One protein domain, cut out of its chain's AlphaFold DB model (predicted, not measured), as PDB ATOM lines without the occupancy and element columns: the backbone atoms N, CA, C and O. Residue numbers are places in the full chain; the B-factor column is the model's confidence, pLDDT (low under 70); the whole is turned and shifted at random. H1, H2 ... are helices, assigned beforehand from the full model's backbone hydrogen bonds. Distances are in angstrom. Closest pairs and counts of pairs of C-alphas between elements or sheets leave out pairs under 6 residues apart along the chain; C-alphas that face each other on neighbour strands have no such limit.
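This is residues 15 to 65 of the 65 residues of an uncharacterized protein of Streptosporangiales bacterium (UniProt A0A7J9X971). Three helices stand side by side in a small up-and-down bundle, their centres making a triangle. H1 and H2 form a nearly straight-sided hairpin, and H3, the longest, folds back from H2 and packs on both of them at a slight slant. The printed part has 51 residues with three named helices, H1, H2 and H3 in that order along the chain, and no named strand; the class is all helix. It is compact, with a radius of gyration of the C-alphas of 9.7 A, and its outline is elongated, spanning 30 by 16 by 16 A.

Begin with the longest helix, H3, residues 49 to 63, one of the three helices of the bundle, which is up and down: each helix runs against the one before it in the chain. Look next at H2, residues 34 to 45, which touches H3 with residues 40 to 44 alone. Their closest C-alphas are those of Ile 40 and Ala 52, 5.1 A apart. H2 and H3 form a helical hairpin, at a shallow tilt of 23 degrees, opposite ways. Then turn to H1, residues 15 to 28, which touches H3; the closest C-alphas are those of Gln 16 and Val 49, 6.2 A apart. H1 and H3 run the same way, at a shallow tilt of 21 degrees. H1 also touches H2, and here the closest C-alphas are those of Gln 16 and Ile 44, 5.7 A apart. These two form a helical hairpin, at a shallow tilt of 5 degrees, opposite ways. In H1, H2 and H3 every O i to N i+4 pair is within hydrogen-bond range.

Find C-alpha 49 at (8.722, 3.409, 97.086); from there H3 runs 21.2 A to C-alpha 63 at (8.154, -16.671, 103.864). For H2, look at residues 34 to 45, where the first and last C-alphas are 16.4 A apart. For H1, find C-alpha 15 at (14.970, 6.599, 99.579) and go on to C-alpha 28, 20.2 A away.

The two C-alphas farthest apart are those of Asp 46 and Arg 65, at 30.5 A. The printed part has no cut between residue 15 and residue 65, the chain's last residue. The links from H1 to H2, of 5 residues, and from H2 to H3, of 3 residues, are tight. In the B-factor column you will find a mean pLDDT of the printed part of 89.9, and no printed residue is under 70 in this model.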
ATOM      1  N   VAL A  15      16.110   7.445  99.196       85.06
ATOM      2  CA  VAL A  15      14.970   6.599  99.579       85.06
ATOM      3  C   VAL A  15      14.696   5.449  98.595       85.06
ATOM      4  O   VAL A  15      14.320   4.361  99.020       85.06
ATOM      5  N   GLN A  16      14.892   5.668  97.293       87.19
ATOM      6  CA  GLN A  16      14.772   4.645  96.252       87.19
ATOM      7  C   GLN A  16      15.947   3.668  96.319       87.19
ATOM      8  O   GLN A  16      15.724   2.464  96.255       87.19
ATOM      9  N   VAL A  17      17.171   4.159  96.541       88.00
ATOM     10  CA  VAL A  17      18.361   3.306  96.716       88.00
ATOM     11  C   VAL A  17      18.188   2.367  97.911       88.00
ATOM     12  O   VAL A  17      18.337   1.156  97.767       88.00
ATOM     13  N   ALA A  18      17.773   2.895  99.066       87.88
ATOM     14  CA  ALA A  18      17.511   2.081 100.253       87.88
ATOM     15  C   ALA A  18      16.416   1.025 100.010       87.88
ATOM     16  O   ALA A  18      16.509  -0.109 100.489       87.88
ATOM     17  N   ALA A  19      15.379   1.378  99.246       89.19
ATOM     18  CA  ALA A  19      14.322   0.443  98.881       89.19
ATOM     19  C   ALA A  19      14.802  -0.645  97.911       89.19
ATOM     20  O   ALA A  19      14.416  -1.799  98.085       89.19
ATOM     21  N   MET A  20      15.655  -0.305  96.936       89.88
ATOM     22  CA  MET A  20      16.252  -1.289  96.029       89.88
ATOM     23  C   MET A  20      17.141  -2.262  96.793       89.88
ATOM     24  O   MET A  20      17.027  -3.462  96.584       89.88
ATOM     25  N   GLN A  21      17.949  -1.764  97.730       90.81
ATOM     26  CA  GLN A  21      18.799  -2.614  98.561       90.81
ATOM     27  C   GLN A  21      17.968  -3.569  99.428       90.81
ATOM     28  O   GLN A  21      18.218  -4.766  99.439       90.81
ATOM     29  N   THR A  22      16.896  -3.066 100.052       91.12
ATOM     30  CA  THR A  22      15.974  -3.903 100.844       91.12
ATOM     31  C   THR A  22      15.293  -4.988  99.994       91.12
ATOM     32  O   THR A  22      15.021  -6.084 100.482       91.12
ATOM     33  N   MET A  23      14.963  -4.679  98.736       91.88
ATOM     34  CA  MET A  23      14.374  -5.637  97.797       91.88
ATOM     35  C   MET A  23      15.399  -6.684  97.347       91.88
ATOM     36  O   MET A  23      15.071  -7.870  97.349       91.88
ATOM     37  N   ASP A  24      16.629  -6.273  97.024       92.06
ATOM     38  CA  ASP A  24      17.701  -7.191  96.624       92.06
ATOM     39  C   ASP A  24      18.046  -8.171  97.753       92.06
ATOM     40  O   ASP A  24      18.136  -9.375  97.511       92.06
ATOM     41  N   ASP A  25      18.098  -7.696  99.003       91.31
ATOM     42  CA  ASP A  25      18.269  -8.553 100.179       91.31
ATOM     43  C   ASP A  25      17.145  -9.599 100.276       91.31
ATOM     44  O   ASP A  25      17.409 -10.791 100.432       91.31
ATOM     45  N   ALA A  26      15.882  -9.191 100.103       89.25
ATOM     46  CA  ALA A  26      14.746 -10.113 100.128       89.25
ATOM     47  C   ALA A  26      14.776 -11.132  98.970       89.25
ATOM     48  O   ALA A  26      14.391 -12.288  99.154       89.25
ATOM     49  N   ARG A  27      15.263 -10.744  97.786       91.31
ATOM     50  CA  ARG A  27      15.479 -11.670  96.664       91.31
ATOM     51  C   ARG A  27      16.571 -12.689  96.989       91.31
ATOM     52  O   ARG A  27      16.378 -13.882  96.773       91.31
ATOM     53  N   ARG A  28      17.699 -12.242  97.554       90.50
ATOM     54  CA  ARG A  28      18.818 -13.117  97.954       90.50
ATOM     55  C   ARG A  28      18.444 -14.066  99.091       90.50
ATOM     56  O   ARG A  28      18.928 -15.192  99.110       90.50
ATOM     57  N   GLU A  29      17.558 -13.645  99.990       89.88
ATOM     58  CA  GLU A  29      16.966 -14.494 101.033       89.88
ATOM     59  C   GLU A  29      15.948 -15.518 100.482       89.88
ATOM     60  O   GLU A  29      15.453 -16.349 101.239       89.88
ATOM     61  N   GLY A  30      15.606 -15.473  99.186       90.06
ATOM     62  CA  GLY A  30      14.591 -16.341  98.579       90.06
ATOM     63  C   GLY A  30      13.154 -15.992  98.985       90.06
ATOM     64  O   GLY A  30      12.239 -16.784  98.781       90.06
ATOM     65  N   VAL A  31      12.946 -14.810  99.574       92.12
ATOM     66  CA  VAL A  31      11.631 -14.309 100.003       92.12
ATOM     67  C   VAL A  31      10.808 -13.807  98.814       92.12
ATOM     68  O   VAL A  31       9.579 -13.888  98.836       92.12
ATOM     69  N   LEU A  32      11.484 -13.252  97.807       90.81
ATOM     70  CA  LEU A  32      10.895 -12.778  96.555       90.81
ATOM     71  C   LEU A  32      11.353 -13.666  95.402       90.81
ATOM     72  O   LEU A  32      12.535 -14.002  95.318       90.81
ATOM     73  N   SER A  33      10.438 -13.982  94.487       90.75
ATOM     74  CA  SER A  33      10.825 -14.527  93.185       90.75
ATOM     75  C   SER A  33      11.477 -13.449  92.308       90.75
ATOM     76  O   SER A  33      11.313 -12.249  92.544       90.75
ATOM     77  N   ASP A  34      12.196 -13.866  91.263       90.00
ATOM     78  CA  ASP A  34      12.814 -12.928  90.314       90.00
ATOM     79  C   ASP A  34      11.777 -12.037  89.602       90.00
ATOM     80  O   ASP A  34      12.048 -10.863  89.341       90.00
ATOM     81  N   ASP A  35      10.577 -12.556  89.335       91.38
ATOM     82  CA  ASP A  35       9.489 -11.776  88.735       91.38
ATOM     83  C   ASP A  35       8.915 -10.747  89.720       91.38
ATOM     84  O   ASP A  35       8.750  -9.577  89.367       91.38
ATOM     85  N   GLU A  36       8.684 -11.134  90.981       90.12
ATOM     86  CA  GLU A  36       8.223 -10.204  92.023       90.12
ATOM     87  C   GLU A  36       9.262  -9.102  92.282       90.12
ATOM     88  O   GLU A  36       8.907  -7.932  92.449       90.12
ATOM     89  N   ALA A  37      10.550  -9.456  92.286       92.50
ATOM     90  CA  ALA A  37      11.644  -8.506  92.431       92.50
ATOM     91  C   ALA A  37      11.652  -7.468  91.295       92.50
ATOM     92  O   ALA A  37      11.774  -6.274  91.571       92.50
ATOM     93  N   ARG A  38      11.442  -7.893  90.039       92.56
ATOM     94  CA  ARG A  38      11.353  -6.990  88.875       92.56
ATOM     95  C   ARG A  38      10.171  -6.030  88.954       92.56
ATOM     96  O   ARG A  38      10.334  -4.842  88.677       92.56
ATOM     97  N   GLU A  39       8.992  -6.505  89.355       93.56
ATOM     98  CA  GLU A  39       7.832  -5.624  89.547       93.56
ATOM     99  C   GLU A  39       8.096  -4.572  90.636       93.56
ATOM    100  O   GLU A  39       7.749  -3.399  90.493       93.56
ATOM    101  N   ILE A  40       8.722  -4.985  91.740       92.75
ATOM    102  CA  ILE A  40       9.054  -4.091  92.853       92.75
ATOM    103  C   ILE A  40      10.146  -3.094  92.441       92.75
ATOM    104  O   ILE A  40      10.060  -1.924  92.814       92.75
ATOM    105  N   GLU A  41      11.131  -3.514  91.648       91.81
ATOM    106  CA  GLU A  41      12.160  -2.638  91.084       91.81
ATOM    107  C   GLU A  41      11.542  -1.528  90.223       91.81
ATOM    108  O   GLU A  41      11.872  -0.355  90.411       91.81
ATOM    109  N   GLN A  42      10.600  -1.869  89.333       93.00
ATOM    110  CA  GLN A  42       9.884  -0.874  88.526       93.00
ATOM    111  C   GLN A  42       9.133   0.127  89.405       93.00
ATOM    112  O   GLN A  42       9.299   1.333  89.233       93.00
ATOM    113  N   LEU A  43       8.412  -0.343  90.428       92.25
ATOM    114  CA  LEU A  43       7.736   0.547  91.378       92.25
ATOM    115  C   LEU A  43       8.709   1.510  92.071       92.25
ATOM    116  O   LEU A  43       8.365   2.666  92.317       92.25
ATOM    117  N   ILE A  44       9.918   1.056  92.409       90.50
ATOM    118  CA  ILE A  44      10.934   1.910  93.032       90.50
ATOM    119  C   ILE A  44      11.448   2.946  92.034       90.50
ATOM    120  O   ILE A  44      11.529   4.122  92.402       90.50
ATOM    121  N   ARG A  45      11.746   2.549  90.792       87.69
ATOM    122  CA  ARG A  45      12.197   3.458  89.723       87.69
ATOM    123  C   ARG A  45      11.149   4.525  89.406       87.69
ATOM    124  O   ARG A  45      11.492   5.705  89.370       87.69
ATOM    125  N   ASP A  46       9.879   4.141  89.353       89.88
ATOM    126  CA  ASP A  46       8.736   5.040  89.137       89.88
ATOM    127  C   ASP A  46       8.440   5.949  90.347       89.88
ATOM    128  O   ASP A  46       7.607   6.852  90.291       89.88
ATOM    129  N   GLY A  47       9.125   5.732  91.475       88.56
ATOM    130  CA  GLY A  47       9.003   6.554  92.676       88.56
ATOM    131  C   GLY A  47       7.917   6.102  93.655       88.56
ATOM    132  O   GLY A  47       7.774   6.722  94.713       88.56
ATOM    133  N   TYR A  48       7.229   4.990  93.388       92.19
ATOM    134  CA  TYR A  48       6.254   4.334  94.271       92.19
ATOM    135  C   TYR A  48       6.919   3.499  95.381       92.19
ATOM    136  O   TYR A  48       6.529   2.367  95.679       92.19
ATOM    137  N   VAL A  49       7.902   4.088  96.068       89.69
ATOM    138  CA  VAL A  49       8.722   3.409  97.086       89.69
ATOM    139  C   VAL A  49       7.888   2.862  98.250       89.69
ATOM    140  O   VAL A  49       8.163   1.783  98.774       89.69
ATOM    141  N   HIS A  50       6.833   3.576  98.646       89.69
ATOM    142  CA  HIS A  50       5.939   3.114  99.710       89.69
ATOM    143  C   HIS A  50       5.206   1.817  99.320       89.69
ATOM    144  O   HIS A  50       5.113   0.886 100.124       89.69
ATOM    145  N   GLY A  51       4.732   1.734  98.071       91.06
ATOM    146  CA  GLY A  51       4.080   0.540  97.530       91.06
ATOM    147  C   GLY A  51       5.048  -0.637  97.431       91.06
ATOM    148  O   GLY A  51       4.734  -1.731  97.903       91.06
ATOM    149  N   ALA A  52       6.253  -0.383  96.915       91.62
ATOM    150  CA  ALA A  52       7.337  -1.358  96.851       91.62
ATOM    151  C   ALA A  52       7.664  -1.946  98.233       91.62
ATOM    152  O   ALA A  52       7.621  -3.161  98.428       91.62
ATOM    153  N   ARG A  53       7.880  -1.092  99.242       89.94
ATOM    154  CA  ARG A  53       8.203  -1.526 100.612       89.94
ATOM    155  C   ARG A  53       7.101  -2.387 101.235       89.94
ATOM    156  O   ARG A  53       7.398  -3.365 101.927       89.94
ATOM    157  N   LYS A  54       5.831  -2.052 100.987       92.81
ATOM    158  CA  LYS A  54       4.690  -2.850 101.460       92.81
ATOM    159  C   LYS A  54       4.696  -4.248 100.834       92.81
ATOM    160  O   LYS A  54       4.508  -5.216 101.567       92.81
ATOM    161  N   ARG A  55       4.970  -4.367  99.528       90.81
ATOM    162  CA  ARG A  55       5.075  -5.666  98.836       90.81
ATOM    163  C   ARG A  55       6.212  -6.527  99.393       90.81
ATOM    164  O   ARG A  55       5.951  -7.668  99.761       90.81
ATOM    165  N   VAL A  56       7.412  -5.962  99.569       90.94
ATOM    166  CA  VAL A  56       8.557  -6.673 100.179       90.94
ATOM    167  C   VAL A  56       8.210  -7.178 101.584       90.94
ATOM    168  O   VAL A  56       8.448  -8.335 101.920       90.94
ATOM    169  N   THR A  57       7.578  -6.335 102.407       91.12
ATOM    170  CA  THR A  57       7.188  -6.707 103.778       91.12
ATOM    171  C   THR A  57       6.148  -7.829 103.789       91.12
ATOM    172  O   THR A  57       6.242  -8.753 104.596       91.12
ATOM    173  N   SER A  58       5.157  -7.769 102.895       91.31
ATOM    174  CA  SER A  58       4.152  -8.824 102.743       91.31
ATOM    175  C   SER A  58       4.773 -10.145 102.291       91.31
ATOM    176  O   SER A  58       4.433 -11.186 102.849       91.31
ATOM    177  N   ALA A  59       5.707 -10.118 101.335       89.50
ATOM    178  CA  ALA A  59       6.438 -11.309 100.912       89.50
ATOM    179  C   ALA A  59       7.234 -11.920 102.072       89.50
ATOM    180  O   ALA A  59       7.109 -13.112 102.339       89.50
ATOM    181  N   ARG A  60       7.932 -11.090 102.856       88.06
ATOM    182  CA  ARG A  60       8.688 -11.541 104.034       88.06
ATOM    183  C   ARG A  60       7.813 -12.209 105.086       88.06
ATOM    184  O   ARG A  60       8.186 -13.241 105.629       88.06
ATOM    185  N   LYS A  61       6.617 -11.672 105.327       90.31
ATOM    186  CA  LYS A  61       5.636 -12.296 106.226       90.31
ATOM    187  C   LYS A  61       5.109 -13.636 105.709       90.31
ATOM    188  O   LYS A  61       4.784 -14.484 106.530       90.31
ATOM    189  N   ARG A  62       5.004 -13.826 104.387       86.50
ATOM    190  CA  ARG A  62       4.639 -15.128 103.802       86.50
ATOM    191  C   ARG A  62       5.753 -16.153 103.991       86.50
ATOM    192  O   ARG A  62       5.449 -17.265 104.380       86.50
ATOM    193  N   ALA A  63       7.006 -15.769 103.750       84.88
ATOM    194  CA  ALA A  63       8.154 -16.671 103.864       84.88
ATOM    195  C   ALA A  63       8.465 -17.097 105.313       84.88
ATOM    196  O   ALA A  63       9.082 -18.131 105.531       84.88
ATOM    197  N   GLN A  64       8.047 -16.306 106.308       82.00
ATOM    198  CA  GLN A  64       8.194 -16.633 107.734       82.00
ATOM    199  C   GLN A  64       7.088 -17.550 108.288       82.00
ATOM    200  O   GLN A  64       7.101 -17.852 109.481       82.00
ATOM    201  N   ARG A  65       6.109 -17.930 107.465       74.94
ATOM    202  CA  ARG A  65       4.986 -18.790 107.847       74.94
ATOM    203  C   ARG A  65       5.197 -20.200 107.327       74.94
ATOM    204  O   ARG A  65       4.880 -21.125 108.100       74.94
TER     205      ARG A  65